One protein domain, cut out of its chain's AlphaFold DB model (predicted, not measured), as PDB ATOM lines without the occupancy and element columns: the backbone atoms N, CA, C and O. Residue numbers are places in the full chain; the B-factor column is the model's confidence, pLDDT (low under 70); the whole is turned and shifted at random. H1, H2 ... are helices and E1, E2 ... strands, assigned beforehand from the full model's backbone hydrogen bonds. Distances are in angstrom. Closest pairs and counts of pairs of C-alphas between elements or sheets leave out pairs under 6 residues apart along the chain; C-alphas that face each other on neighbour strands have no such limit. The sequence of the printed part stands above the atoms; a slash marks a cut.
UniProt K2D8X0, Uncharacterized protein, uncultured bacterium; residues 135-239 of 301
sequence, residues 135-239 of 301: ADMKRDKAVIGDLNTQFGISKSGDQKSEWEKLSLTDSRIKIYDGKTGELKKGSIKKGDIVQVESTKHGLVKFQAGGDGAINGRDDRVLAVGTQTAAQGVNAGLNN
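AT A GLANCE: This is residues 135 to 239 of the 301 residues of an uncharacterized protein of uncultured bacterium (UniProt K2D8X0). A twisted sheet of four strands, E1 to E4, has H1 and H2 over one face, while H3 leaves the opposite face as an arm whose residues 232 to 239 stick out. H1 crosses E2, E3 and E4, and H2 covers E1. The printed part has 105 residues, with named elements in the order H1 H2 E1 E2 E3 E4 H3; its class is mixed, helices and strands, and the sheet E1 - E2 - E3 - E4 is a meander, each strand the antiparallel neighbour of the one before. The whole is compact, with a radius of gyration of the C-alphas of 13.0 A and spans of 43 by 29 by 23 A.

IN THESE COORDINATES: Find C-alpha 135 at (46.890, 44.411, 46.280); from there H1 runs 22.5 A to residue 150. Next come H2, residues 159 to 169, 15.5 A, and E1, residues 173 to 176, 10.2 A. E2, residues 193 to 198, E3, residues 202 to 207, and E4, residues 220 to 225, measure 15.3 A, 16.4 A and 15.1 A. H3, residues 227 to 239, runs 17.7 A to C-alpha 239 at (39.010, 28.408, 72.640).

HOW THE PARTS SIT: Look for N 174 and O 195, 2.9 A, between E1 and E2; N 196 and O 204, 2.8 A, between E2 and E3; and N 205 and O 223, 2.9 A, between E3 and E4. H1 touches E4, closest C-alphas Asp 140 and Val 221, 5.6 A. H2 touches E1, closest C-alphas Ser 167 and Ile 173, 4.9 A. H3 touches E3, closest C-alphas Leu 203 and Gln 227, 5.3 A. In H1, H2 and H3 every O i to N i+4 pair is within hydrogen-bond range.

THE WHOLE: The C-alphas farthest apart, Ser 156 and Asn 239, are 43.9 A apart. The printed part has no cut; the links E1 to E2 and E3 to E4 are long. Look for pLDDT under 70 at residues 156 to 157 and 226 to 239.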
ATOM      1  N   ALA A 135      46.067  45.486  45.741       70.19
ATOM      2  CA  ALA A 135      46.890  44.411  46.280       70.19
ATOM      3  C   ALA A 135      46.040  43.181  46.630       70.19
ATOM      4  O   ALA A 135      46.393  42.067  46.240       70.19
ATOM      5  N   ASP A 136      44.890  43.377  47.283       72.12
ATOM      6  CA  ASP A 136      43.958  42.289  47.590       72.12
ATOM      7  C   ASP A 136      43.384  41.668  46.320       72.12
ATOM      8  O   ASP A 136      43.260  40.451  46.227       72.12
ATOM      9  N   MET A 137      43.036  42.487  45.326       77.25
ATOM     10  CA  MET A 137      42.536  41.979  44.047       77.25
ATOM     11  C   MET A 137      43.597  41.169  43.298       77.25
ATOM     12  O   MET A 137      43.294  40.120  42.733       77.25
ATOM     13  N   LYS A 138      44.856  41.623  43.292       80.44
ATOM     14  CA  LYS A 138      45.969  40.876  42.685       80.44
ATOM     15  C   LYS A 138      46.222  39.555  43.406       80.44
ATOM     16  O   LYS A 138      46.399  38.540  42.737       80.44
ATOM     17  N   ARG A 139      46.212  39.561  44.745       84.31
ATOM     18  CA  ARG A 139      46.340  38.344  45.559       84.31
ATOM     19  C   ARG A 139      45.242  37.344  45.211       84.31
ATOM     20  O   ARG A 139      45.544  36.189  44.931       84.31
ATOM     21  N   ASP A 140      43.991  37.785  45.192       85.25
ATOM     22  CA  ASP A 140      42.849  36.889  45.017       85.25
ATOM     23  C   ASP A 140      42.793  36.308  43.606       85.25
ATOM     24  O   ASP A 140      42.616  35.101  43.455       85.25
ATOM     25  N   LYS A 141      43.081  37.122  42.580       86.75
ATOM     26  CA  LYS A 141      43.284  36.634  41.206       86.75
ATOM     27  C   LYS A 141      44.398  35.598  41.109       86.75
ATOM     28  O   LYS A 141      44.260  34.634  40.360       86.75
ATOM     29  N   ALA A 142      45.504  35.783  41.828       85.81
ATOM     30  CA  ALA A 142      46.618  34.839  41.802       85.81
ATOM     31  C   ALA A 142      46.240  33.508  42.466       85.81
ATOM     32  O   ALA A 142      46.413  32.455  41.859       85.81
ATOM     33  N   VAL A 143      45.667  33.554  43.673       87.50
ATOM     34  CA  VAL A 143      45.255  32.351  44.413       87.50
ATOM     35  C   VAL A 143      44.173  31.591  43.648       87.50
ATOM     36  O   VAL A 143      44.330  30.401  43.394       87.50
ATOM     37  N   ILE A 144      43.104  32.264  43.218       90.12
ATOM     38  CA  ILE A 144      42.005  31.617  42.487       90.12
ATOM     39  C   ILE A 144      42.467  31.166  41.095       90.12
ATOM     40  O   ILE A 144      42.094  30.089  40.635       90.12
ATOM     41  N   GLY A 145      43.353  31.922  40.442       89.06
ATOM     42  CA  GLY A 145      43.986  31.515  39.188       89.06
ATOM     43  C   GLY A 145      44.832  30.242  39.315       89.06
ATOM     44  O   GLY A 145      44.774  29.380  38.433       89.06
ATOM     45  N   ASP A 146      45.580  30.097  40.410       88.25
ATOM     46  CA  ASP A 146      46.317  28.872  40.727       88.25
ATOM     47  C   ASP A 146      45.367  27.696  40.979       88.25
ATOM     48  O   ASP A 146      45.605  26.607  40.460       88.25
ATOM     49  N   LEU A 147      44.276  27.912  41.726       91.44
ATOM     50  CA  LEU A 147      43.257  26.886  41.968       91.44
ATOM     51  C   LEU A 147      42.620  26.420  40.658       91.44
ATOM     52  O   LEU A 147      42.597  25.224  40.383       91.44
ATOM     53  N   ASN A 148      42.184  27.350  39.809       91.69
ATOM     54  CA  ASN A 148      41.625  27.016  38.501       91.69
ATOM     55  C   ASN A 148      42.607  26.169  37.679       91.69
ATOM     56  O   ASN A 148      42.225  25.157  37.107       91.69
ATOM     57  N   THR A 149      43.896  26.520  37.692       89.38
ATOM     58  CA  THR A 149      44.934  25.744  36.994       89.38
ATOM     59  C   THR A 149      45.105  24.346  37.599       89.38
ATOM     60  O   THR A 149      45.180  23.365  36.865       89.38
ATOM     61  N   GLN A 150      45.135  24.238  38.931       87.06
ATOM     62  CA  GLN A 150      45.304  22.972  39.651       87.06
ATOM     63  C   GLN A 150      44.161  21.986  39.374       87.06
ATOM     64  O   GLN A 150      44.401  20.784  39.272       87.06
ATOM     65  N   PHE A 151      42.930  22.484  39.268       88.62
ATOM     66  CA  PHE A 151      41.738  21.668  39.034       88.62
ATOM     67  C   PHE A 151      41.345  21.572  37.550       88.62
ATOM     68  O   PHE A 151      40.313  20.989  37.230       88.62
ATOM     69  N   GLY A 152      42.172  22.101  36.639       88.12
ATOM     70  CA  GLY A 152      41.943  22.014  35.195       88.12
ATOM     71  C   GLY A 152      40.760  22.848  34.691       88.12
ATOM     72  O   GLY A 152      40.198  22.524  33.649       88.12
ATOM     73  N   ILE A 153      40.389  23.903  35.417       87.75
ATOM     74  CA  ILE A 153      39.257  24.778  35.109       87.75
ATOM     75  C   ILE A 153      39.673  25.818  34.068       87.75
ATOM     76  O   ILE A 153      40.649  26.558  34.255       87.75
ATOM     77  N   SER A 154      38.928  25.903  32.968       80.12
ATOM     78  CA  SER A 154      39.278  26.797  31.860       80.12
ATOM     79  C   SER A 154      39.044  28.271  32.204       80.12
ATOM     80  O   SER A 154      38.055  28.636  32.831       80.12
ATOM     81  N   LYS A 155      39.929  29.166  31.742       70.81
ATOM     82  CA  LYS A 155      39.784  30.628  31.919       70.81
ATOM     83  C   LYS A 155      38.791  31.278  30.950       70.81
ATOM     84  O   LYS A 155      38.493  32.457  31.102       70.81
ATOM     85  N   SER A 156      38.327  30.546  29.938       65.81
ATOM     86  CA  SER A 156      37.486  31.069  28.852       65.81
ATOM     87  C   SER A 156      36.044  30.550  28.879       65.81
ATOM     88  O   SER A 156      35.300  30.805  27.936       65.81
ATOM     89  N   GLY A 157      35.670  29.782  29.907       68.50
ATOM     90  CA  GLY A 157      34.358  29.146  30.041       68.50
ATOM     91  C   GLY A 157      33.596  29.585  31.292       68.50
ATOM     92  O   GLY A 157      34.042  30.453  32.042       68.50
ATOM     93  N   ASP A 158      32.443  28.958  31.523       80.62
ATOM     94  CA  ASP A 158      31.663  29.114  32.752       80.62
ATOM     95  C   ASP A 158      32.362  28.388  33.914       80.62
ATOM     96  O   ASP A 158      32.071  27.235  34.243       80.62
ATOM     97  N   GLN A 159      33.336  29.078  34.511       86.31
ATOM     98  CA  GLN A 159      34.142  28.570  35.620       86.31
ATOM     99  C   GLN A 159      33.273  28.133  36.794       86.31
ATOM    100  O   GLN A 159      33.569  27.127  37.434       86.31
ATOM    101  N   LYS A 160      32.185  28.856  37.065       88.56
ATOM    102  CA  LYS A 160      31.238  28.494  38.115       88.56
ATOM    103  C   LYS A 160      30.648  27.109  37.872       88.56
ATOM    104  O   LYS A 160      30.685  26.291  38.786       88.56
ATOM    105  N   SER A 161      30.161  26.823  36.666       88.31
ATOM    106  CA  SER A 161      29.627  25.494  36.336       88.31
ATOM    107  C   SER A 161      30.674  24.382  36.490       88.31
ATOM    108  O   SER A 161      30.347  23.262  36.886       88.31
ATOM    109  N   GLU A 162      31.943  24.655  36.182       90.12
ATOM    110  CA  GLU A 162      33.035  23.690  36.377       90.12
ATOM    111  C   GLU A 162      33.338  23.454  37.865       90.12
ATOM    112  O   GLU A 162      33.437  22.303  38.292       90.12
ATOM    113  N   TRP A 163      33.381  24.514  38.676       90.38
ATOM    114  CA  TRP A 163      33.497  24.418  40.135       90.38
ATOM    115  C   TRP A 163      32.321  23.669  40.772       90.38
ATOM    116  O   TRP A 163      32.520  22.844  41.663       90.38
ATOM    117  N   GLU A 164      31.098  23.915  40.301       90.62
ATOM    118  CA  GLU A 164      29.893  23.210  40.738       90.62
ATOM    119  C   GLU A 164      29.998  21.707  40.458       90.62
ATOM    120  O   GLU A 164      29.787  20.903  41.368       90.62
ATOM    121  N   LYS A 165      30.407  21.317  39.243       89.75
ATOM    122  CA  LYS A 165      30.657  19.909  38.889       89.75
ATOM    123  C   LYS A 165      31.733  19.287  39.773       89.75
ATOM    124  O   LYS A 165      31.516  18.211  40.324       89.75
ATOM    125  N   LEU A 166      32.855  19.981  39.954       89.38
ATOM    126  CA  LEU A 166      33.955  19.500  40.782       89.38
ATOM    127  C   LEU A 166      33.540  19.325  42.245       89.38
ATOM    128  O   LEU A 166      33.906  18.324  42.844       89.38
ATOM    129  N   SER A 167      32.709  20.208  42.807       88.94
ATOM    130  CA  SER A 167      32.197  20.059  44.181       88.94
ATOM    131  C   SER A 167      31.345  18.802  44.400       88.94
ATOM    132  O   SER A 167      31.192  18.333  45.527       88.94
ATOM    133  N   LEU A 168      30.759  18.259  43.327       88.19
ATOM    134  CA  LEU A 168      29.955  17.040  43.375       88.19
ATOM    135  C   LEU A 168      30.813  15.774  43.280       88.19
ATOM    136  O   LEU A 168      30.387  14.726  43.765       88.19
ATOM    137  N   THR A 169      31.989  15.861  42.655       86.69
ATOM    138  CA  THR A 169      32.842  14.703  42.345       86.69
ATOM    139  C   THR A 169      34.130  14.644  43.159       86.69
ATOM    140  O   THR A 169      34.659  13.560  43.379       86.69
ATOM    141  N   ASP A 170      34.651  15.787  43.597       87.50
ATOM    142  CA  ASP A 170      35.926  15.925  44.294       87.50
ATOM    143  C   ASP A 170      35.695  16.365  45.745       87.50
ATOM    144  O   ASP A 170      35.241  17.474  46.026       87.50
ATOM    145  N   SER A 171      36.040  15.490  46.690       85.44
ATOM    146  CA  SER A 171      35.837  15.708  48.128       85.44
ATOM    147  C   SER A 171      36.679  16.846  48.716       85.44
ATOM    148  O   SER A 171      36.392  17.303  49.830       85.44
ATOM    149  N   ARG A 172      37.694  17.318  47.979       87.75
ATOM    150  CA  ARG A 172      38.537  18.462  48.351       87.75
ATOM    151  C   ARG A 172      37.809  19.793  48.236       87.75
ATOM    152  O   ARG A 172      38.318  20.791  48.741       87.75
ATOM    153  N   ILE A 173      36.659  19.824  47.563       89.88
ATOM    154  CA  ILE A 173      35.899  21.041  47.287       89.88
ATOM    155  C   ILE A 173      34.566  20.972  48.023       89.88
ATOM    156  O   ILE A 173      33.781  20.043  47.852       89.88
ATOM    157  N   LYS A 174      34.304  21.981  48.853       90.38
ATOM    158  CA  LYS A 174      33.081  22.108  49.652       90.38
ATOM    159  C   LYS A 174      32.498  23.495  49.466       90.38
ATOM    160  O   LYS A 174      33.235  24.476  49.463       90.38
ATOM    161  N   ILE A 175      31.181  23.576  49.317       91.00
ATOM    162  CA  ILE A 175      30.465  24.842  49.146       91.00
ATOM    163  C   ILE A 175      29.573  25.037  50.362       91.00
ATOM    164  O   ILE A 175      28.774  24.168  50.691       91.00
ATOM    165  N   TYR A 176      29.686  26.186  51.006       89.06
ATOM    166  CA  TYR A 176      28.879  26.569  52.151       89.06
ATOM    167  C   TYR A 176      27.971  27.731  51.773       89.06
ATOM    168  O   TYR A 176      28.374  28.644  51.046       89.06
ATOM    169  N   ASP A 177      26.738  27.702  52.265       87.25
ATOM    170  CA  ASP A 177      25.823  28.820  52.111       87.25
ATOM    171  C   ASP A 177      26.371  30.064  52.818       87.25
ATOM    172  O   ASP A 177      26.689  30.030  54.006       87.25
ATOM    173  N   GLY A 178      26.471  31.176  52.091       80.31
ATOM    174  CA  GLY A 178      27.045  32.410  52.628       80.31
ATOM    175  C   GLY A 178      26.256  33.035  53.785       80.31
ATOM    176  O   GLY A 178      26.799  33.873  54.502       80.31
ATOM    177  N   LYS A 179      24.983  32.660  53.975       81.44
ATOM    178  CA  LYS A 179      24.122  33.193  55.042       81.44
ATOM    179  C   LYS A 179      24.052  32.263  56.239       81.44
ATOM    180  O   LYS A 179      24.099  32.732  57.373       81.44
ATOM    181  N   THR A 180      23.884  30.964  55.993       79.50
ATOM    182  CA  THR A 180      23.677  29.983  57.071       79.50
ATOM    183  C   THR A 180      24.962  29.271  57.480       79.50
ATOM    184  O   THR A 180      25.035  28.739  58.588       79.50
ATOM    185  N   GLY A 181      25.973  29.263  56.607       80.56
ATOM    186  CA  GLY A 181      27.208  28.510  56.783       80.56
ATOM    187  C   GLY A 181      27.050  27.008  56.582       80.56
ATOM    188  O   GLY A 181      27.992  26.271  56.854       80.56
ATOM    189  N   GLU A 182      25.884  26.540  56.141       85.94
ATOM    190  CA  GLU A 182      25.605  25.117  55.950       85.94
ATOM    191  C   GLU A 182      26.233  24.597  54.662       85.94
ATOM    192  O   GLU A 182      26.210  25.265  53.623       85.94
ATOM    193  N   LEU A 183      26.782  23.386  54.727       87.31
ATOM    194  CA  LEU A 183      27.313  22.694  53.567       87.31
ATOM    195  C   LEU A 183      26.189  22.421  52.562       87.31
ATOM    196  O   LEU A 183      25.158  21.831  52.885       87.31
ATOM    197  N   LYS A 184      26.423  22.797  51.311       87.88
ATOM    198  CA  LYS A 184      25.542  22.518  50.183       87.88
ATOM    199  C   LYS A 184      26.318  21.965  48.999       87.88
ATOM    200  O   LYS A 184      27.544  22.016  48.937       87.88
ATOM    201  N   LYS A 185      25.580  21.398  48.051       82.25
ATOM    202  CA  LYS A 185      26.134  20.696  46.893       82.25
ATOM    203  C   LYS A 185      25.725  21.369  45.592       82.25
ATOM    204  O   LYS A 185      24.566  21.744  45.431       82.25
ATOM    205  N   GLY A 186      26.673  21.470  44.663       75.31
ATOM    206  CA  GLY A 186      26.420  21.664  43.235       75.31
ATOM    207  C   GLY A 186      25.873  23.016  42.784       75.31
ATOM    208  O   GLY A 186      25.806  23.224  41.584       75.31
ATOM    209  N   SER A 187      25.489  23.935  43.674       86.75
ATOM    210  CA  SER A 187      25.083  25.289  43.279       86.75
ATOM    211  C   SER A 187      25.846  26.338  44.070       86.75
ATOM    212  O   SER A 187      25.735  26.405  45.298       86.75
ATOM    213  N   ILE A 188      26.581  27.172  43.340       88.31
ATOM    214  CA  ILE A 188      27.288  28.337  43.852       88.31
ATOM    215  C   ILE A 188      26.441  29.573  43.550       88.31
ATOM    216  O   ILE A 188      26.047  29.863  42.418       88.31
ATOM    217  N   LYS A 189      26.133  30.335  44.585       87.69
ATOM    218  CA  LYS A 189      25.465  31.629  44.520       87.69
ATOM    219  C   LYS A 189      26.427  32.695  45.013       87.69
ATOM    220  O   LYS A 189      27.360  32.433  45.767       87.69
ATOM    221  N   LYS A 190      26.152  33.929  44.607       85.62
ATOM    222  CA  LYS A 190      26.862  35.098  45.110       85.62
ATOM    223  C   LYS A 190      26.884  35.100  46.637       85.62
ATOM    224  O   LYS A 190      25.829  35.015  47.266       85.62
ATOM    225  N   GLY A 191      28.074  35.273  47.201       80.75
ATOM    226  CA  GLY A 191      28.292  35.332  48.641       80.75
ATOM    227  C   GLY A 191      28.525  33.977  49.306       80.75
ATOM    228  O   GLY A 191      28.903  33.971  50.476       80.75
ATOM    229  N   ASP A 192      28.348  32.862  48.593       88.44
ATOM    230  CA  ASP A 192      28.686  31.535  49.108       88.44
ATOM    231  C   ASP A 192      30.180  31.378  49.334       88.44
ATOM    232  O   ASP A 192      30.991  32.008  48.656       88.44
ATOM    233  N   ILE A 193      30.540  30.503  50.266       88.69
ATOM    234  CA  ILE A 193      31.932  30.242  50.613       88.69
ATOM    235  C   ILE A 193      32.342  28.910  50.008       88.69
ATOM    236  O   ILE A 193      31.801  27.861  50.350       88.69
ATOM    237  N   VAL A 194      33.339  28.946  49.139       91.00
ATOM    238  CA  VAL A 194      33.976  27.765  48.577       91.00
ATOM    239  C   VAL A 194      35.241  27.480  49.376       91.00
ATOM    240  O   VAL A 194      36.127  28.328  49.507       91.00
ATOM    241  N   GLN A 195      35.317  26.280  49.934       90.75
ATOM    242  CA  GLN A 195      36.489  25.748  50.608       90.75
ATOM    243  C   GLN A 195      37.156  24.715  49.704       90.75
ATOM    244  O   GLN A 195      36.498  23.793  49.226       90.75
ATOM    245  N   VAL A 196      38.462  24.851  49.507       90.50
ATOM    246  CA  VAL A 196      39.244  24.014  48.599       90.50
ATOM    247  C   VAL A 196      40.524  23.559  49.280       90.50
ATOM    248  O   VAL A 196      41.277  24.377  49.802       90.50
ATOM    249  N   GLU A 197      40.805  22.263  49.234       88.56
ATOM    250  CA  GLU A 197      42.105  21.713  49.622       88.56
ATOM    251  C   GLU A 197      43.070  21.746  48.423       88.56
ATOM    252  O   GLU A 197      43.048  20.901  47.525       88.56
ATOM    253  N   SER A 198      43.916  22.775  48.393       83.88
ATOM    254  CA  SER A 198      44.971  22.991  47.404       83.88
ATOM    255  C   SER A 198      46.281  22.336  47.823       83.88
ATOM    256  O   SER A 198      46.709  22.440  48.972       83.88
ATOM    257  N   THR A 199      46.987  21.742  46.864       78.94
ATOM    258  CA  THR A 199      48.348  21.236  47.089       78.94
ATOM    259  C   THR A 199      49.362  22.367  47.262       78.94
ATOM    260  O   THR A 199      50.329  22.212  48.000       78.94
ATOM    261  N   LYS A 200      49.139  23.509  46.600       78.31
ATOM    262  CA  LYS A 200      50.026  24.680  46.635       78.31
ATOM    263  C   LYS A 200      49.753  25.579  47.839       78.31
ATOM    264  O   LYS A 200      50.686  26.075  48.461       78.31
ATOM    265  N   HIS A 201      48.476  25.797  48.142       75.69
ATOM    266  CA  HIS A 201      48.029  26.814  49.099       75.69
ATOM    267  C   HIS A 201      47.456  26.231  50.400       75.69
ATOM    268  O   HIS A 201      47.141  26.978  51.324       75.69
ATOM    269  N   GLY A 202      47.332  24.904  50.498       81.94
ATOM    270  CA  GLY A 202      46.625  24.247  51.594       81.94
ATOM    271  C   GLY A 202      45.113  24.463  51.500       81.94
ATOM    272  O   GLY A 202      44.545  24.527  50.415       81.94
ATOM    273  N   LEU A 203      44.443  24.584  52.640       83.56
ATOM    274  CA  LEU A 203      43.046  24.972  52.715       83.56
ATOM    275  C   LEU A 203      42.871  26.442  52.314       83.56
ATOM    276  O   LEU A 203      43.329  27.361  52.998       83.56
ATOM    277  N   VAL A 204      42.147  26.658  51.225       86.19
ATOM    278  CA  VAL A 204      41.725  27.979  50.771       86.19
ATOM    279  C   VAL A 204      40.229  28.113  51.000       86.19
ATOM    280  O   VAL A 204      39.465  27.214  50.660       86.19
ATOM    281  N   LYS A 205      39.805  29.243  51.561       88.88
ATOM    282  CA  LYS A 205      38.400  29.652  51.601       88.88
ATOM    283  C   LYS A 205      38.259  30.928  50.806       88.88
ATOM    284  O   LYS A 205      38.967  31.897  51.081       88.88
ATOM    285  N   PHE A 206      37.342  30.947  49.856       89.12
ATOM    286  CA  PHE A 206      37.004  32.154  49.123       89.12
ATOM    287  C   PHE A 206      35.497  32.294  48.993       89.12
ATOM    288  O   PHE A 206      34.757  31.318  49.022       89.12
ATOM    289  N   GLN A 207      35.048  33.530  48.881       88.62
ATOM    290  CA  GLN A 207      33.662  33.876  48.682       88.62
ATOM    291  C   GLN A 207      33.402  34.116  47.205       88.62
ATOM    292  O   GLN A 207      34.112  34.909  46.583       88.62
ATOM    293  N   ALA A 208      32.379  33.453  46.675       87.69
ATOM    294  CA  ALA A 208      31.983  33.569  45.285       87.69
ATOM    295  C   ALA A 208      31.427  34.964  44.979       87.69
ATOM    296  O   ALA A 208      30.548  35.485  45.685       87.69
ATOM    297  N   GLY A 209      31.936  35.528  43.890       79.19
ATOM    298  CA  GLY A 209      31.483  36.761  43.278       79.19
ATOM    299  C   GLY A 209      30.047  36.696  42.752       79.19
ATOM    300  O   GLY A 209      29.328  35.699  42.867       79.19
ATOM    301  N   GLY A 210      29.591  37.824  42.217       72.38
ATOM    302  CA  GLY A 210      28.255  37.973  41.649       72.38
ATOM    303  C   GLY A 210      28.190  37.776  40.140       72.38
ATOM    304  O   GLY A 210      27.085  37.594  39.632       72.38
ATOM    305  N   ASP A 211      29.322  37.835  39.440       70.50
ATOM    306  CA  ASP A 211      29.382  37.768  37.975       70.50
ATOM    307  C   ASP A 211      29.404  36.329  37.418       70.50
ATOM    308  O   ASP A 211      29.252  36.125  36.214       70.50
ATOM    309  N   GLY A 212      29.532  35.326  38.294       71.69
ATOM    310  CA  GLY A 212      29.587  33.911  37.922       71.69
ATOM    311  C   GLY A 212      30.944  33.457  37.377       71.69
ATOM    312  O   GLY A 212      31.100  32.283  37.052       71.69
ATOM    313  N   ALA A 213      31.939  34.338  37.307       79.44
ATOM    314  CA  ALA A 213      33.286  34.010  36.885       79.44
ATOM    315  C   ALA A 213      34.187  33.894  38.121       79.44
ATOM    316  O   ALA A 213      34.656  34.892  38.651       79.44
ATOM    317  N   ILE A 214      34.460  32.659  38.561       86.75
ATOM    318  CA  ILE A 214      35.339  32.378  39.709       86.75
ATOM    319  C   ILE A 214      36.805  32.607  39.302       86.75
ATOM    320  O   ILE A 214      37.575  31.675  39.050       86.75
ATOM    321  N   ASN A 215      37.184  33.875  39.167       84.44
ATOM    322  CA  ASN A 215      38.455  34.342  38.614       84.44
ATOM    323  C   ASN A 215      39.230  35.274  39.564       84.44
ATOM    324  O   ASN A 215      40.350  35.678  39.239       84.44
ATOM    325  N   GLY A 216      38.661  35.621  40.722       82.94
ATOM    326  CA  GLY A 216      39.271  36.494  41.726       82.94
ATOM    327  C   GLY A 216      39.140  37.994  41.468       82.94
ATOM    328  O   GLY A 216      39.753  38.786  42.185       82.94
ATOM    329  N   ARG A 217      38.386  38.422  40.447       81.06
ATOM    330  CA  ARG A 217      38.106  39.844  40.186       81.06
ATOM    331  C   ARG A 217      37.069  40.387  41.161       81.06
ATOM    332  O   ARG A 217      37.280  41.465  41.719       81.06
ATOM    333  N   ASP A 218      35.974  39.662  41.337       78.38
ATOM    334  CA  ASP A 218      34.903  39.977  42.276       78.38
ATOM    335  C   ASP A 218      34.742  38.918  43.381       78.38
ATOM    336  O   ASP A 218      34.112  39.204  44.402       78.38
ATOM    337  N   ASP A 219      35.399  37.762  43.252       85.81
ATOM    338  CA  ASP A 219      35.578  36.804  44.343       85.81
ATOM    339  C   ASP A 219      36.588  37.305  45.379       85.81
ATOM    340  O   ASP A 219      37.573  37.986  45.060       85.81
ATOM    341  N   ARG A 220      36.379  36.918  46.637       84.56
ATOM    342  CA  ARG A 220      37.249  37.313  47.748       84.56
ATOM    343  C   ARG A 220      37.857  36.107  48.434       84.56
ATOM    344  O   ARG A 220      37.135  35.301  49.004       84.56
ATOM    345  N   VAL A 221      39.179  36.021  48.484       86.31
ATOM    346  CA  VAL A 221      39.861  35.038  49.330       86.31
ATOM    347  C   VAL A 221      39.749  35.489  50.783       86.31
ATOM    348  O   VAL A 221      40.127  36.603  51.144       86.31
ATOM    349  N   LEU A 222      39.185  34.614  51.608       83.31
ATOM    350  CA  LEU A 222      38.927  34.830  53.029       83.31
ATOM    351  C   LEU A 222      40.053  34.248  53.885       83.31
ATOM    352  O   LEU A 222      40.425  34.834  54.897       83.31
ATOM    353  N   ALA A 223      40.601  33.100  53.476       80.56
ATOM    354  CA  ALA A 223      41.691  32.433  54.177       80.56
ATOM    355  C   ALA A 223      42.539  31.581  53.225       80.56
ATOM    356  O   ALA A 223      42.012  30.978  52.288       80.56
ATOM    357  N   VAL A 224      43.839  31.500  53.515       78.62
ATOM    358  CA  VAL A 224      44.818  30.611  52.871       78.62
ATOM    359  C   VAL A 224      45.708  30.022  53.965       78.62
ATOM    360  O   VAL A 224      46.272  30.778  54.755       78.62
ATOM    361  N   GLY A 225      45.855  28.700  54.035       72.19
ATOM    362  CA  GLY A 225      46.776  28.073  54.986       72.19
ATOM    363  C   GLY A 225      46.699  26.552  55.003       72.19
ATOM    364  O   GLY A 225      45.764  25.965  54.482       72.19
ATOM    365  N   THR A 226      47.666  25.876  55.622       55.12
ATOM    366  CA  THR A 226      47.619  24.412  55.786       55.12
ATOM    367  C   THR A 226      46.382  23.995  56.598       55.12
ATOM    368  O   THR A 226      45.889  24.762  57.426       55.12
ATOM    369  N   GLN A 227      45.854  22.787  56.364       45.31
ATOM    370  CA  GLN A 227      44.634  22.259  57.011       45.31
ATOM    371  C   GLN A 227      44.670  22.417  58.553       45.31
ATOM    372  O   GLN A 227      43.652  22.705  59.179       45.31
ATOM    373  N   THR A 228      45.872  22.368  59.142       40.50
ATOM    374  CA  THR A 228      46.179  22.612  60.562       40.50
ATOM    375  C   THR A 228      46.050  24.081  60.996       40.50
ATOM    376  O   THR A 228      45.568  24.355  62.091       40.50
ATOM    377  N   ALA A 229      46.436  25.048  60.159       39.66
ATOM    378  CA  ALA A 229      46.355  26.476  60.484       39.66
ATOM    379  C   ALA A 229      44.910  26.999  60.424       39.66
ATOM    380  O   ALA A 229      44.493  27.779  61.277       39.66
ATOM    381  N   ALA A 230      44.107  26.524  59.468       36.09
ATOM    382  CA  ALA A 230      42.707  26.933  59.344       36.09
ATOM    383  C   ALA A 230      41.810  26.355  60.456       36.09
ATOM    384  O   ALA A 230      40.866  27.013  60.897       36.09
ATOM    385  N   GLN A 231      42.121  25.148  60.944       38.78
ATOM    386  CA  GLN A 231      41.504  24.601  62.154       38.78
ATOM    387  C   GLN A 231      42.041  25.283  63.417       38.78
ATOM    388  O   GLN A 231      41.256  25.562  64.311       38.78
ATOM    389  N   GLY A 232      43.330  25.636  63.471       38.81
ATOM    390  CA  GLY A 232      43.935  26.352  64.599       38.81
ATOM    391  C   GLY A 232      43.392  27.767  64.816       38.81
ATOM    392  O   GLY A 232      43.267  28.186  65.958       38.81
ATOM    393  N   VAL A 233      43.002  28.489  63.760       41.16
ATOM    394  CA  VAL A 233      42.378  29.820  63.896       41.16
ATOM    395  C   VAL A 233      40.920  29.715  64.353       41.16
ATOM    396  O   VAL A 233      40.524  30.437  65.260       41.16
ATOM    397  N   ASN A 234      40.133  28.777  63.810       37.75
ATOM    398  CA  ASN A 234      38.746  28.568  64.253       37.75
ATOM    399  C   ASN A 234      38.666  27.948  65.659       37.75
ATOM    400  O   ASN A 234      37.859  28.377  66.478       37.75
ATOM    401  N   ALA A 235      39.522  26.970  65.964       37.16
ATOM    402  CA  ALA A 235      39.650  26.410  67.304       37.16
ATOM    403  C   ALA A 235      40.287  27.419  68.264       37.16
ATOM    404  O   ALA A 235      39.910  27.447  69.421       37.16
ATOM    405  N   GLY A 236      41.208  28.270  67.811       33.84
ATOM    406  CA  GLY A 236      41.800  29.338  68.617       33.84
ATOM    407  C   GLY A 236      40.782  30.414  68.985       33.84
ATOM    408  O   GLY A 236      40.701  30.787  70.145       33.84
ATOM    409  N   LEU A 237      39.947  30.856  68.044       38.41
ATOM    410  CA  LEU A 237      38.881  31.826  68.315       38.41
ATOM    411  C   LEU A 237      37.771  31.238  69.204       38.41
ATOM    412  O   LEU A 237      37.335  31.905  70.142       38.41
ATOM    413  N   ASN A 238      37.383  29.975  68.997       38.25
ATOM    414  CA  ASN A 238      36.431  29.293  69.881       38.25
ATOM    415  C   ASN A 238      37.030  29.013  71.276       38.25
ATOM    416  O   ASN A 238      36.365  29.259  72.278       38.25
ATOM    417  N   ASN A 239      38.303  28.611  71.367       39.56
ATOM    418  CA  ASN A 239      39.010  28.408  72.640       39.56
ATOM    419  C   ASN A 239      39.374  29.718  73.349       39.56
ATOM    420  O   ASN A 239      39.612  29.690  74.547       39.56
TER     421      ASN A 239